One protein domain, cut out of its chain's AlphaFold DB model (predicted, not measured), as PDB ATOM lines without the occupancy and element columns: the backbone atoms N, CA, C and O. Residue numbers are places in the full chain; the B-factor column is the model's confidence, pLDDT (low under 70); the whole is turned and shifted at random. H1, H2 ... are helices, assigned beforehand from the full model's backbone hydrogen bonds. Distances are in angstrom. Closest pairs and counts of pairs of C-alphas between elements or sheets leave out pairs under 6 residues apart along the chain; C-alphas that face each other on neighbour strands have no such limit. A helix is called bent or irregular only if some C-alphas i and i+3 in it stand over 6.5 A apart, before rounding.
ATOM      1  N   SER A 484     -10.581 -24.663 -30.373       66.62
ATOM      2  CA  SER A 484     -11.301 -24.494 -31.650       66.62
ATOM      3  C   SER A 484     -10.531 -23.641 -32.670       66.62
ATOM      4  O   SER A 484     -10.682 -23.850 -33.872       66.62
ATOM      5  N   ALA A 485      -9.685 -22.713 -32.208       63.47
ATOM      6  CA  ALA A 485      -8.848 -21.870 -33.059       63.47
ATOM      7  C   ALA A 485      -7.673 -22.652 -33.662       63.47
ATOM      8  O   ALA A 485      -7.401 -22.521 -34.856       63.47
ATOM      9  N   GLU A 486      -7.023 -23.517 -32.881       68.19
ATOM     10  CA  GLU A 486      -5.994 -24.433 -33.382       68.19
ATOM     11  C   GLU A 486      -6.598 -25.436 -34.365       68.19
ATOM     12  O   GLU A 486      -6.077 -25.590 -35.465       68.19
ATOM     13  N   ARG A 487      -7.763 -26.025 -34.052       73.31
ATOM     14  CA  ARG A 487      -8.504 -26.899 -34.985       73.31
ATOM     15  C   ARG A 487      -8.830 -26.181 -36.292       73.31
ATOM     16  O   ARG A 487      -8.632 -26.744 -37.365       73.31
ATOM     17  N   LEU A 488      -9.291 -24.930 -36.217       71.69
ATOM     18  CA  LEU A 488      -9.586 -24.106 -37.388       71.69
ATOM     19  C   LEU A 488      -8.320 -23.751 -38.173       71.69
ATOM     20  O   LEU A 488      -8.365 -23.699 -39.400       71.69
ATOM     21  N   THR A 489      -7.194 -23.525 -37.499       73.94
ATOM     22  CA  THR A 489      -5.898 -23.249 -38.130       73.94
ATOM     23  C   THR A 489      -5.382 -24.486 -38.859       73.94
ATOM     24  O   THR A 489      -5.094 -24.402 -40.052       73.94
ATOM     25  N   THR A 490      -5.388 -25.646 -38.202       73.06
ATOM     26  CA  THR A 490      -5.034 -26.945 -38.788       73.06
ATOM     27  C   THR A 490      -5.932 -27.279 -39.978       73.06
ATOM     28  O   THR A 490      -5.435 -27.625 -41.049       73.06
ATOM     29  N   LEU A 491      -7.251 -27.088 -39.851       77.81
ATOM     30  CA  LEU A 491      -8.202 -27.273 -40.949       77.81
ATOM     31  C   LEU A 491      -7.922 -26.307 -42.107       77.81
ATOM     32  O   LEU A 491      -7.937 -26.704 -43.268       77.81
ATOM     33  N   ASN A 492      -7.636 -25.036 -41.821       75.44
ATOM     34  CA  ASN A 492      -7.339 -24.033 -42.843       75.44
ATOM     35  C   ASN A 492      -6.023 -24.283 -43.579       75.44
ATOM     36  O   ASN A 492      -5.945 -23.961 -44.769       75.44
ATOM     37  N   GLN A 493      -5.012 -24.804 -42.885       76.00
ATOM     38  CA  GLN A 493      -3.749 -25.250 -43.472       76.00
ATOM     39  C   GLN A 493      -3.984 -26.471 -44.359       76.00
ATOM     40  O   GLN A 493      -3.573 -26.477 -45.516       76.00
ATOM     41  N   LEU A 494      -4.727 -27.462 -43.865       77.38
ATOM     42  CA  LEU A 494      -5.039 -28.675 -44.611       77.38
ATOM     43  C   LEU A 494      -5.859 -28.374 -45.876       77.38
ATOM     44  O   LEU A 494      -5.498 -28.814 -46.966       77.38
ATOM     45  N   LEU A 495      -6.891 -27.533 -45.770       80.12
ATOM     46  CA  LEU A 495      -7.656 -27.053 -46.924       80.12
ATOM     47  C   LEU A 495      -6.798 -26.214 -47.880       80.12
ATOM     48  O   LEU A 495      -6.967 -26.329 -49.088       80.12
ATOM     49  N   GLY A 496      -5.857 -25.411 -47.372       78.38
ATOM     50  CA  GLY A 496      -4.910 -24.663 -48.205       78.38
ATOM     51  C   GLY A 496      -3.967 -25.576 -48.996       78.38
ATOM     52  O   GLY A 496      -3.734 -25.349 -50.183       78.38
ATOM     53  N   ASN A 497      -3.486 -26.655 -48.379       78.00
ATOM     54  CA  ASN A 497      -2.660 -27.664 -49.044       78.00
ATOM     55  C   ASN A 497      -3.452 -28.405 -50.126       78.00
ATOM     56  O   ASN A 497      -2.952 -28.592 -51.237       78.00
ATOM     57  N   ILE A 498      -4.707 -28.760 -49.837       77.31
ATOM     58  CA  ILE A 498      -5.609 -29.374 -50.817       77.31
ATOM     59  C   ILE A 498      -5.901 -28.398 -51.965       77.31
ATOM     60  O   ILE A 498      -5.808 -28.790 -53.125       77.31
ATOM     61  N   GLU A 499      -6.177 -27.121 -51.684       80.56
ATOM     62  CA  GLU A 499      -6.385 -26.084 -52.705       80.56
ATOM     63  C   GLU A 499      -5.161 -25.945 -53.623       80.56
ATOM     64  O   GLU A 499      -5.288 -25.938 -54.849       80.56
ATOM     65  N   ASN A 500      -3.958 -25.901 -53.046       75.38
ATOM     66  CA  ASN A 500      -2.707 -25.843 -53.798       75.38
ATOM     67  C   ASN A 500      -2.489 -27.096 -54.655       75.38
ATOM     68  O   ASN A 500      -2.057 -26.978 -55.803       75.38
ATOM     69  N   ALA A 501      -2.817 -28.283 -54.139       71.50
ATOM     70  CA  ALA A 501      -2.755 -29.526 -54.900       71.50
ATOM     71  C   ALA A 501      -3.755 -29.526 -56.068       71.50
ATOM     72  O   ALA A 501      -3.384 -29.883 -57.186       71.50
ATOM     73  N   PHE A 502      -4.984 -29.049 -55.857       74.31
ATOM     74  CA  PHE A 502      -5.986 -28.890 -56.915       74.31
ATOM     75  C   PHE A 502      -5.539 -27.903 -57.999       74.31
ATOM     76  O   PHE A 502      -5.686 -28.189 -59.186       74.31
ATOM     77  N   ASN A 503      -4.935 -26.778 -57.613       73.69
ATOM     78  CA  ASN A 503      -4.440 -25.775 -58.555       73.69
ATOM     79  C   ASN A 503      -3.210 -26.252 -59.346       73.69
ATOM     80  O   ASN A 503      -3.108 -25.971 -60.538       73.69
ATOM     81  N   LYS A 504      -2.280 -26.973 -58.705       70.94
ATOM     82  CA  LYS A 504      -1.019 -27.416 -59.329       70.94
ATOM     83  C   LYS A 504      -1.151 -28.724 -60.111       70.94
ATOM     84  O   LYS A 504      -0.575 -28.847 -61.183       70.94
ATOM     85  N   LEU A 505      -1.869 -29.706 -59.566       58.91
ATOM     86  CA  LEU A 505      -1.954 -31.073 -60.102       58.91
ATOM     87  C   LEU A 505      -3.310 -31.377 -60.743       58.91
ATOM     88  O   LEU A 505      -3.441 -32.367 -61.459       58.91
ATOM     89  N   GLY A 506      -4.324 -30.554 -60.479       62.06
ATOM     90  CA  GLY A 506      -5.638 -30.687 -61.091       62.06
ATOM     91  C   GLY A 506      -5.726 -30.059 -62.480       62.06
ATOM     92  O   GLY A 506      -6.674 -30.365 -63.186       62.06
ATOM     93  N   ALA A 507      -4.785 -29.218 -62.923       64.44
ATOM     94  CA  ALA A 507      -4.891 -28.514 -64.211       64.44
ATOM     95  C   ALA A 507      -5.189 -29.456 -65.399       64.44
ATOM     96  O   ALA A 507      -6.042 -29.130 -66.226       64.44
ATOM     97  N   ASP A 508      -4.594 -30.653 -65.389       65.12
ATOM     98  CA  ASP A 508      -4.697 -31.648 -66.462       65.12
ATOM     99  C   ASP A 508      -5.702 -32.786 -66.183       65.12
ATOM    100  O   ASP A 508      -5.917 -33.640 -67.043       65.12
ATOM    101  N   LYS A 509      -6.332 -32.820 -64.997       75.00
ATOM    102  CA  LYS A 509      -7.309 -33.860 -64.622       75.00
ATOM    103  C   LYS A 509      -8.710 -33.540 -65.142       75.00
ATOM    104  O   LYS A 509      -9.127 -32.376 -65.172       75.00
ATOM    105  N   SER A 510      -9.466 -34.580 -65.494       77.81
ATOM    106  CA  SER A 510     -10.872 -34.442 -65.882       77.81
ATOM    107  C   SER A 510     -11.740 -33.949 -64.715       77.81
ATOM    108  O   SER A 510     -11.390 -34.096 -63.547       77.81
ATOM    109  N   GLU A 511     -12.896 -33.356 -65.019       78.00
ATOM    110  CA  GLU A 511     -13.850 -32.882 -64.002       78.00
ATOM    111  C   GLU A 511     -14.337 -34.017 -63.085       78.00
ATOM    112  O   GLU A 511     -14.465 -33.819 -61.881       78.00
ATOM    113  N   ALA A 512     -14.515 -35.226 -63.630       75.00
ATOM    114  CA  ALA A 512     -14.874 -36.409 -62.850       75.00
ATOM    115  C   ALA A 512     -13.757 -36.827 -61.877       75.00
ATOM    116  O   ALA A 512     -14.036 -37.112 -60.716       75.00
ATOM    117  N   GLU A 513     -12.496 -36.804 -62.315       77.44
ATOM    118  CA  GLU A 513     -11.343 -37.106 -61.453       77.44
ATOM    119  C   GLU A 513     -11.133 -36.027 -60.386       77.44
ATOM    120  O   GLU A 513     -10.833 -36.343 -59.240       77.44
ATOM    121  N   LYS A 514     -11.354 -34.753 -60.726       78.12
ATOM    122  CA  LYS A 514     -11.345 -33.643 -59.762       78.12
ATOM    123  C   LYS A 514     -12.451 -33.780 -58.723       78.12
ATOM    124  O   LYS A 514     -12.204 -33.540 -57.547       78.12
ATOM    125  N   GLN A 515     -13.654 -34.164 -59.144       79.62
ATOM    126  CA  GLN A 515     -14.769 -34.398 -58.233       79.62
ATOM    127  C   GLN A 515     -14.485 -35.595 -57.319       79.62
ATOM    128  O   GLN A 515     -14.683 -35.497 -56.113       79.62
ATOM    129  N   GLN A 516     -13.930 -36.681 -57.862       77.75
ATOM    130  CA  GLN A 516     -13.519 -37.846 -57.082       77.75
ATOM    131  C   GLN A 516     -12.408 -37.511 -56.076       77.75
ATOM    132  O   GLN A 516     -12.479 -37.934 -54.924       77.75
ATOM    133  N   ASP A 517     -11.403 -36.732 -56.481       78.31
ATOM    134  CA  ASP A 517     -10.340 -36.263 -55.590       78.31
ATOM    135  C   ASP A 517     -10.893 -35.334 -54.503       78.31
ATOM    136  O   ASP A 517     -10.455 -35.400 -53.358       78.31
ATOM    137  N   PHE A 518     -11.878 -34.495 -54.825       81.94
ATOM    138  CA  PHE A 518     -12.493 -33.580 -53.865       81.94
ATOM    139  C   PHE A 518     -13.301 -34.356 -52.839       81.94
ATOM    140  O   PHE A 518     -13.157 -34.143 -51.635       81.94
ATOM    141  N   ASP A 519     -14.107 -35.305 -53.307       77.69
ATOM    142  CA  ASP A 519     -14.889 -36.156 -52.428       77.69
ATOM    143  C   ASP A 519     -13.982 -37.026 -51.566       77.69
ATOM    144  O   ASP A 519     -14.231 -37.155 -50.377       77.69
ATOM    145  N   ARG A 520     -12.871 -37.539 -52.096       76.88
ATOM    146  CA  ARG A 520     -11.887 -38.285 -51.305       76.88
ATOM    147  C   ARG A 520     -11.174 -37.421 -50.259       76.88
ATOM    148  O   ARG A 520     -10.993 -37.873 -49.134       76.88
ATOM    149  N   LEU A 521     -10.719 -36.225 -50.628       77.00
ATOM    150  CA  LEU A 521      -9.829 -35.407 -49.793       77.00
ATOM    151  C   LEU A 521     -10.571 -34.476 -48.832       77.00
ATOM    152  O   LEU A 521      -9.982 -34.062 -47.837       77.00
ATOM    153  N   ILE A 522     -11.831 -34.135 -49.110       80.00
ATOM    154  CA  ILE A 522     -12.609 -33.167 -48.327       80.00
ATOM    155  C   ILE A 522     -13.906 -33.791 -47.812       80.00
ATOM    156  O   ILE A 522     -14.125 -33.816 -46.602       80.00
ATOM    157  N   THR A 523     -14.768 -34.312 -48.691       76.00
ATOM    158  CA  THR A 523     -16.094 -34.813 -48.277       76.00
ATOM    159  C   THR A 523     -16.000 -36.073 -47.413       76.00
ATOM    160  O   THR A 523     -16.629 -36.153 -46.364       76.00
ATOM    161  N   ASN A 524     -15.180 -37.032 -47.833       70.25
ATOM    162  CA  ASN A 524     -15.018 -38.348 -47.217       70.25
ATOM    163  C   ASN A 524     -13.745 -38.440 -46.363       70.25
ATOM    164  O   ASN A 524     -13.436 -39.504 -45.835       70.25
ATOM    165  N   SER A 525     -12.984 -37.347 -46.248       77.69
ATOM    166  CA  SER A 525     -11.801 -37.317 -45.397       77.69
ATOM    167  C   SER A 525     -12.226 -37.247 -43.936       77.69
ATOM    168  O   SER A 525     -12.776 -36.236 -43.490       77.69
ATOM    169  N   PHE A 526     -11.948 -38.315 -43.188       70.12
ATOM    170  CA  PHE A 526     -12.227 -38.383 -41.756       70.12
ATOM    171  C   PHE A 526     -11.558 -37.230 -40.994       70.12
ATOM    172  O   PHE A 526     -12.194 -36.599 -40.155       70.12
ATOM    173  N   GLU A 527     -10.319 -36.882 -41.348       71.25
ATOM    174  CA  GLU A 527      -9.575 -35.773 -40.740       71.25
ATOM    175  C   GLU A 527     -10.282 -34.424 -40.948       71.25
ATOM    176  O   GLU A 527     -10.508 -33.681 -39.993       71.25
ATOM    177  N   VAL A 528     -10.701 -34.123 -42.184       78.62
ATOM    178  CA  VAL A 528     -11.405 -32.870 -42.515       78.62
ATOM    179  C   VAL A 528     -12.755 -32.803 -41.815       78.62
ATOM    180  O   VAL A 528     -13.087 -31.778 -41.222       78.62
ATOM    181  N   GLN A 529     -13.531 -33.887 -41.872       78.50
ATOM    182  CA  GLN A 529     -14.867 -33.938 -41.282       78.50
ATOM    183  C   GLN A 529     -14.813 -33.889 -39.755       78.50
ATOM    184  O   GLN A 529     -15.601 -33.175 -39.142       78.50
ATOM    185  N   SER A 530     -13.860 -34.582 -39.132       72.44
ATOM    186  CA  SER A 530     -13.660 -34.549 -37.684       72.44
ATOM    187  C   SER A 530     -13.229 -33.159 -37.209       72.44
ATOM    188  O   SER A 530     -13.805 -32.621 -36.260       72.44
ATOM    189  N   LEU A 531     -12.287 -32.512 -37.906       76.38
ATOM    190  CA  LEU A 531     -11.886 -31.138 -37.593       76.38
ATOM    191  C   LEU A 531     -13.041 -30.154 -37.780       76.38
ATOM    192  O   LEU A 531     -13.273 -29.331 -36.898       76.38
ATOM    193  N   LEU A 532     -13.799 -30.262 -38.877       77.38
ATOM    194  CA  LEU A 532     -15.005 -29.462 -39.086       77.38
ATOM    195  C   LEU A 532     -15.985 -29.668 -37.936       77.38
ATOM    196  O   LEU A 532     -16.328 -28.696 -37.277       77.38
ATOM    197  N   ASN A 533     -16.387 -30.906 -37.648       79.19
ATOM    198  CA  ASN A 533     -17.412 -31.237 -36.658       79.19
ATOM    199  C   ASN A 533     -17.088 -30.741 -35.243       79.19
ATOM    200  O   ASN A 533     -18.007 -30.358 -34.521       79.19
ATOM    201  N   ASN A 534     -15.805 -30.667 -34.891       72.75
ATOM    202  CA  ASN A 534     -15.340 -30.206 -33.583       72.75
ATOM    203  C   ASN A 534     -15.102 -28.683 -33.487       72.75
ATOM    204  O   ASN A 534     -14.776 -28.175 -32.415       72.75
ATOM    205  N   ILE A 535     -15.280 -27.925 -34.573       72.75
ATOM    206  CA  ILE A 535     -15.287 -26.450 -34.553       72.75
ATOM    207  C   ILE A 535     -16.747 -25.976 -34.444       72.75
ATOM    208  O   ILE A 535     -17.595 -26.534 -35.117       72.75
ATOM    209  N   PRO A 536     -17.129 -24.951 -33.671       73.00
ATOM    210  CA  PRO A 536     -18.509 -24.443 -33.689       73.00
ATOM    211  C   PRO A 536     -18.901 -23.862 -35.060       73.00
ATOM    212  O   PRO A 536     -18.106 -23.136 -35.655       73.00
ATOM    213  N   ALA A 537     -20.122 -24.116 -35.549       70.81
ATOM    214  CA  ALA A 537     -20.574 -23.689 -36.886       70.81
ATOM    215  C   ALA A 537     -20.379 -22.180 -37.155       70.81
ATOM    216  O   ALA A 537     -19.902 -21.798 -38.220       70.81
ATOM    217  N   GLY A 538     -20.617 -21.324 -36.152       62.59
ATOM    218  CA  GLY A 538     -20.390 -19.874 -36.252       62.59
ATOM    219  C   GLY A 538     -18.935 -19.462 -36.529       62.59
ATOM    220  O   GLY A 538     -18.696 -18.355 -36.998       62.59
ATOM    221  N   ARG A 539     -17.959 -20.351 -36.298       57.03
ATOM    222  CA  ARG A 539     -16.524 -20.121 -36.543       57.03
ATOM    223  C   ARG A 539     -15.985 -20.867 -37.772       57.03
ATOM    224  O   ARG A 539     -14.822 -20.686 -38.124       57.03
ATOM    225  N   ARG A 540     -16.804 -21.681 -38.455       75.88
ATOM    226  CA  ARG A 540     -16.387 -22.463 -39.639       75.88
ATOM    227  C   ARG A 540     -16.416 -21.673 -40.949       75.88
ATOM    228  O   ARG A 540     -15.865 -22.157 -41.932       75.88
ATOM    229  N   GLN A 541     -16.981 -20.463 -40.973       72.06
ATOM    230  CA  GLN A 541     -17.253 -19.706 -42.208       72.06
ATOM    231  C   GLN A 541     -16.039 -19.574 -43.145       72.06
ATOM    232  O   GLN A 541     -16.171 -19.754 -44.353       72.06
ATOM    233  N   ALA A 542     -14.841 -19.313 -42.610       69.25
ATOM    234  CA  ALA A 542     -13.624 -19.199 -43.418       69.25
ATOM    235  C   ALA A 542     -13.180 -20.543 -44.029       69.25
ATOM    236  O   ALA A 542     -12.738 -20.589 -45.179       69.25
ATOM    237  N   ALA A 543     -13.323 -21.643 -43.283       72.31
ATOM    238  CA  ALA A 543     -13.016 -22.986 -43.768       72.31
ATOM    239  C   ALA A 543     -14.070 -23.469 -44.780       72.31
ATOM    240  O   ALA A 543     -13.720 -24.012 -45.825       72.31
ATOM    241  N   GLU A 544     -15.351 -23.193 -44.534       79.25
ATOM    242  CA  GLU A 544     -16.452 -23.486 -45.459       79.25
ATOM    243  C   GLU A 544     -16.334 -22.682 -46.762       79.25
ATOM    244  O   GLU A 544     -16.521 -23.237 -47.845       79.25
ATOM    245  N   ALA A 545     -15.924 -21.411 -46.689       75.19
ATOM    246  CA  ALA A 545     -15.627 -20.599 -47.866       75.19
ATOM    247  C   ALA A 545     -14.467 -21.183 -48.689       75.19
ATOM    248  O   ALA A 545     -14.533 -21.197 -49.921       75.19
ATOM    249  N   LYS A 546     -13.427 -21.724 -48.040       77.56
ATOM    250  CA  LYS A 546     -12.343 -22.440 -48.731       77.56
ATOM    251  C   LYS A 546     -12.819 -23.743 -49.360       77.56
ATOM    252  O   LYS A 546     -12.493 -23.996 -50.514       77.56
ATOM    253  N   ILE A 547     -13.633 -24.537 -48.667       82.12
ATOM    254  CA  ILE A 547     -14.235 -25.755 -49.233       82.12
ATOM    255  C   ILE A 547     -15.075 -25.408 -50.468       82.12
ATOM    256  O   ILE A 547     -14.941 -26.056 -51.507       82.12
ATOM    257  N   ALA A 548     -15.882 -24.345 -50.403       79.69
ATOM    258  CA  ALA A 548     -16.659 -23.850 -51.536       79.69
ATOM    259  C   ALA A 548     -15.763 -23.371 -52.690       79.69
ATOM    260  O   ALA A 548     -16.044 -23.663 -53.855       79.69
ATOM    261  N   LYS A 549     -14.652 -22.692 -52.381       79.31
ATOM    262  CA  LYS A 549     -13.659 -22.262 -53.370       79.31
ATOM    263  C   LYS A 549     -13.002 -23.457 -54.059       79.31
ATOM    264  O   LYS A 549     -12.982 -23.489 -55.284       79.31
ATOM    265  N   ILE A 550     -12.557 -24.470 -53.317       77.38
ATOM    266  CA  ILE A 550     -11.971 -25.692 -53.893       77.38
ATOM    267  C   ILE A 550     -13.012 -26.425 -54.752       77.38
ATOM    268  O   ILE A 550     -12.710 -26.822 -55.873       77.38
ATOM    269  N   LYS A 551     -14.269 -26.504 -54.297       81.25
ATOM    270  CA  LYS A 551     -15.374 -27.076 -55.079       81.25
ATOM    271  C   LYS A 551     -15.611 -26.321 -56.390       81.25
ATOM    272  O   LYS A 551     -15.884 -26.935 -57.418       81.25
ATOM    273  N   SER A 552     -15.462 -24.996 -56.385       77.62
ATOM    274  CA  SER A 552     -15.594 -24.177 -57.597       77.62
ATOM    275  C   SER A 552     -14.492 -24.434 -58.634       77.62
ATOM    276  O   SER A 552     -14.732 -24.242 -59.823       77.62
ATOM    277  N   LEU A 553     -13.318 -24.932 -58.217       72.00
ATOM    278  CA  LEU A 553     -12.208 -25.287 -59.116       72.00
ATOM    279  C   LEU A 553     -12.460 -26.580 -59.908       72.00
ATOM    280  O   LEU A 553     -11.781 -26.840 -60.904       72.00
ATOM    281  N   ILE A 554     -13.426 -27.394 -59.480       73.56
ATOM    282  CA  ILE A 554     -13.823 -28.630 -60.162       73.56
ATOM    283  C   ILE A 554     -14.649 -28.294 -61.406       73.56
ATOM    284  O   ILE A 554     -14.474 -28.918 -62.451       73.56
ATOM    285  N   GLN A 555     -15.487 -27.256 -61.325       59.97
ATOM    286  CA  GLN A 555     -16.396 -26.892 -62.403       59.97
ATOM    287  C   GLN A 555     -15.684 -26.146 -63.531       59.97
ATOM    288  O   GLN A 555     -15.398 -24.949 -63.450       59.97
ATOM    289  N   THR A 556     -15.495 -26.834 -64.657       53.59
ATOM    290  CA  THR A 556     -15.098 -26.201 -65.918       53.59
ATOM    291  C   THR A 556     -16.249 -26.258 -66.925       53.59
ATOM    292  O   THR A 556     -16.496 -27.250 -67.590       53.59
TER     293      THR A 556
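This is residues 484 to 556 of the 1029 residues of an uncharacterized protein of Candidatus Falkowbacteria bacterium CG10_big_fil_rev_8_21_14_0_10_39_11 (UniProt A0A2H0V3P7). This is a short three-sided rod of helices: the long H1 and the shorter H4 lie side by side, and H2 runs back along them as the third side of a small bundle, meeting them over few C-alpha pairs. H3 continues that third side beyond H2 but turns aslant, packing on the first half of H1, while the link from H3 to H4 folds the backbone back at that end. The printed part has 73 residues with four named helices, in the order H1, H2, H3, H4, and no named strand; the class is all helix. The whole is compact, with a radius of gyration of the C-alphas of 12.1 A, and the C-alphas span 36 by 17 by 16 A.

Find C-alpha 484 at (-11.301, -24.494, -31.650); from there H1 runs through residues 484 to 505, 30.7 A long. Next look at C-alpha 511, at (-13.850, -32.882, -64.002), where H2 begins; it holds residues 511 to 523 and is 16.0 A long. H2 is neither bent nor irregular, but only just: C-alphas 520 and 523 are 6.2 A apart. H3 follows with residues 526 to 533, 10.2 A long. H4, residues 541 to 552, is 16.1 A long and ends with C-alpha 552 at (-15.594, -24.177, -57.597).

Begin with H1 and H2, a helical hairpin at a shallow tilt of 17 degrees, opposite ways. They only just touch, with 3 pairs of C-alphas within 8 A, through residues 495 to 502 of H1; the closest C-alphas are those of Ile 498 and Leu 521, 7.4 A apart. H2 and H3 touch only at the corner, where the closest C-alphas, of Ile 522 and Val 528, are 5.9 A apart. H3 touches H1 through residues 487 to 494 of H1, at a steep tilt of 47 degrees, opposite ways; the closest C-alphas, of Arg 487 and Leu 531, are 6.0 A apart. H4 touches H1 at a shallow tilt of 15 degrees, the same way, and their closest C-alphas, of Glu 499 and Ile 550, are 5.7 A apart. With its residues 547 to 551, H4 touches H2 at a shallow tilt of 21 degrees, opposite ways; the closest C-alphas, of Phe 518 and Lys 551, are 7.2 A apart. H3 and H4 are only just apart, with their closest C-alphas 8.2 A from each other. Leaving out H2 and H3, which touch only at the corner, 3 of the 4 pairs of helices that touch are at a shallow tilt, and the helix packing is mostly aligned, the helices running along nearly the same line. In H1, H2, H3 and H4 every O i to N i+4 pair is within hydrogen-bond range.

Look for the two C-alphas farthest apart at Asp 508 and Pro 536, 36.3 A from each other. The printed part has no cut. The links H1 to H2 and H2 to H3 are tight, H3 to H4 is short, and no link is long. The mean pLDDT of the printed part is 73.9, and you will find values under 70 at residues 484 to 486, 505 to 508, 538 to 539, 542 and 555 to 556.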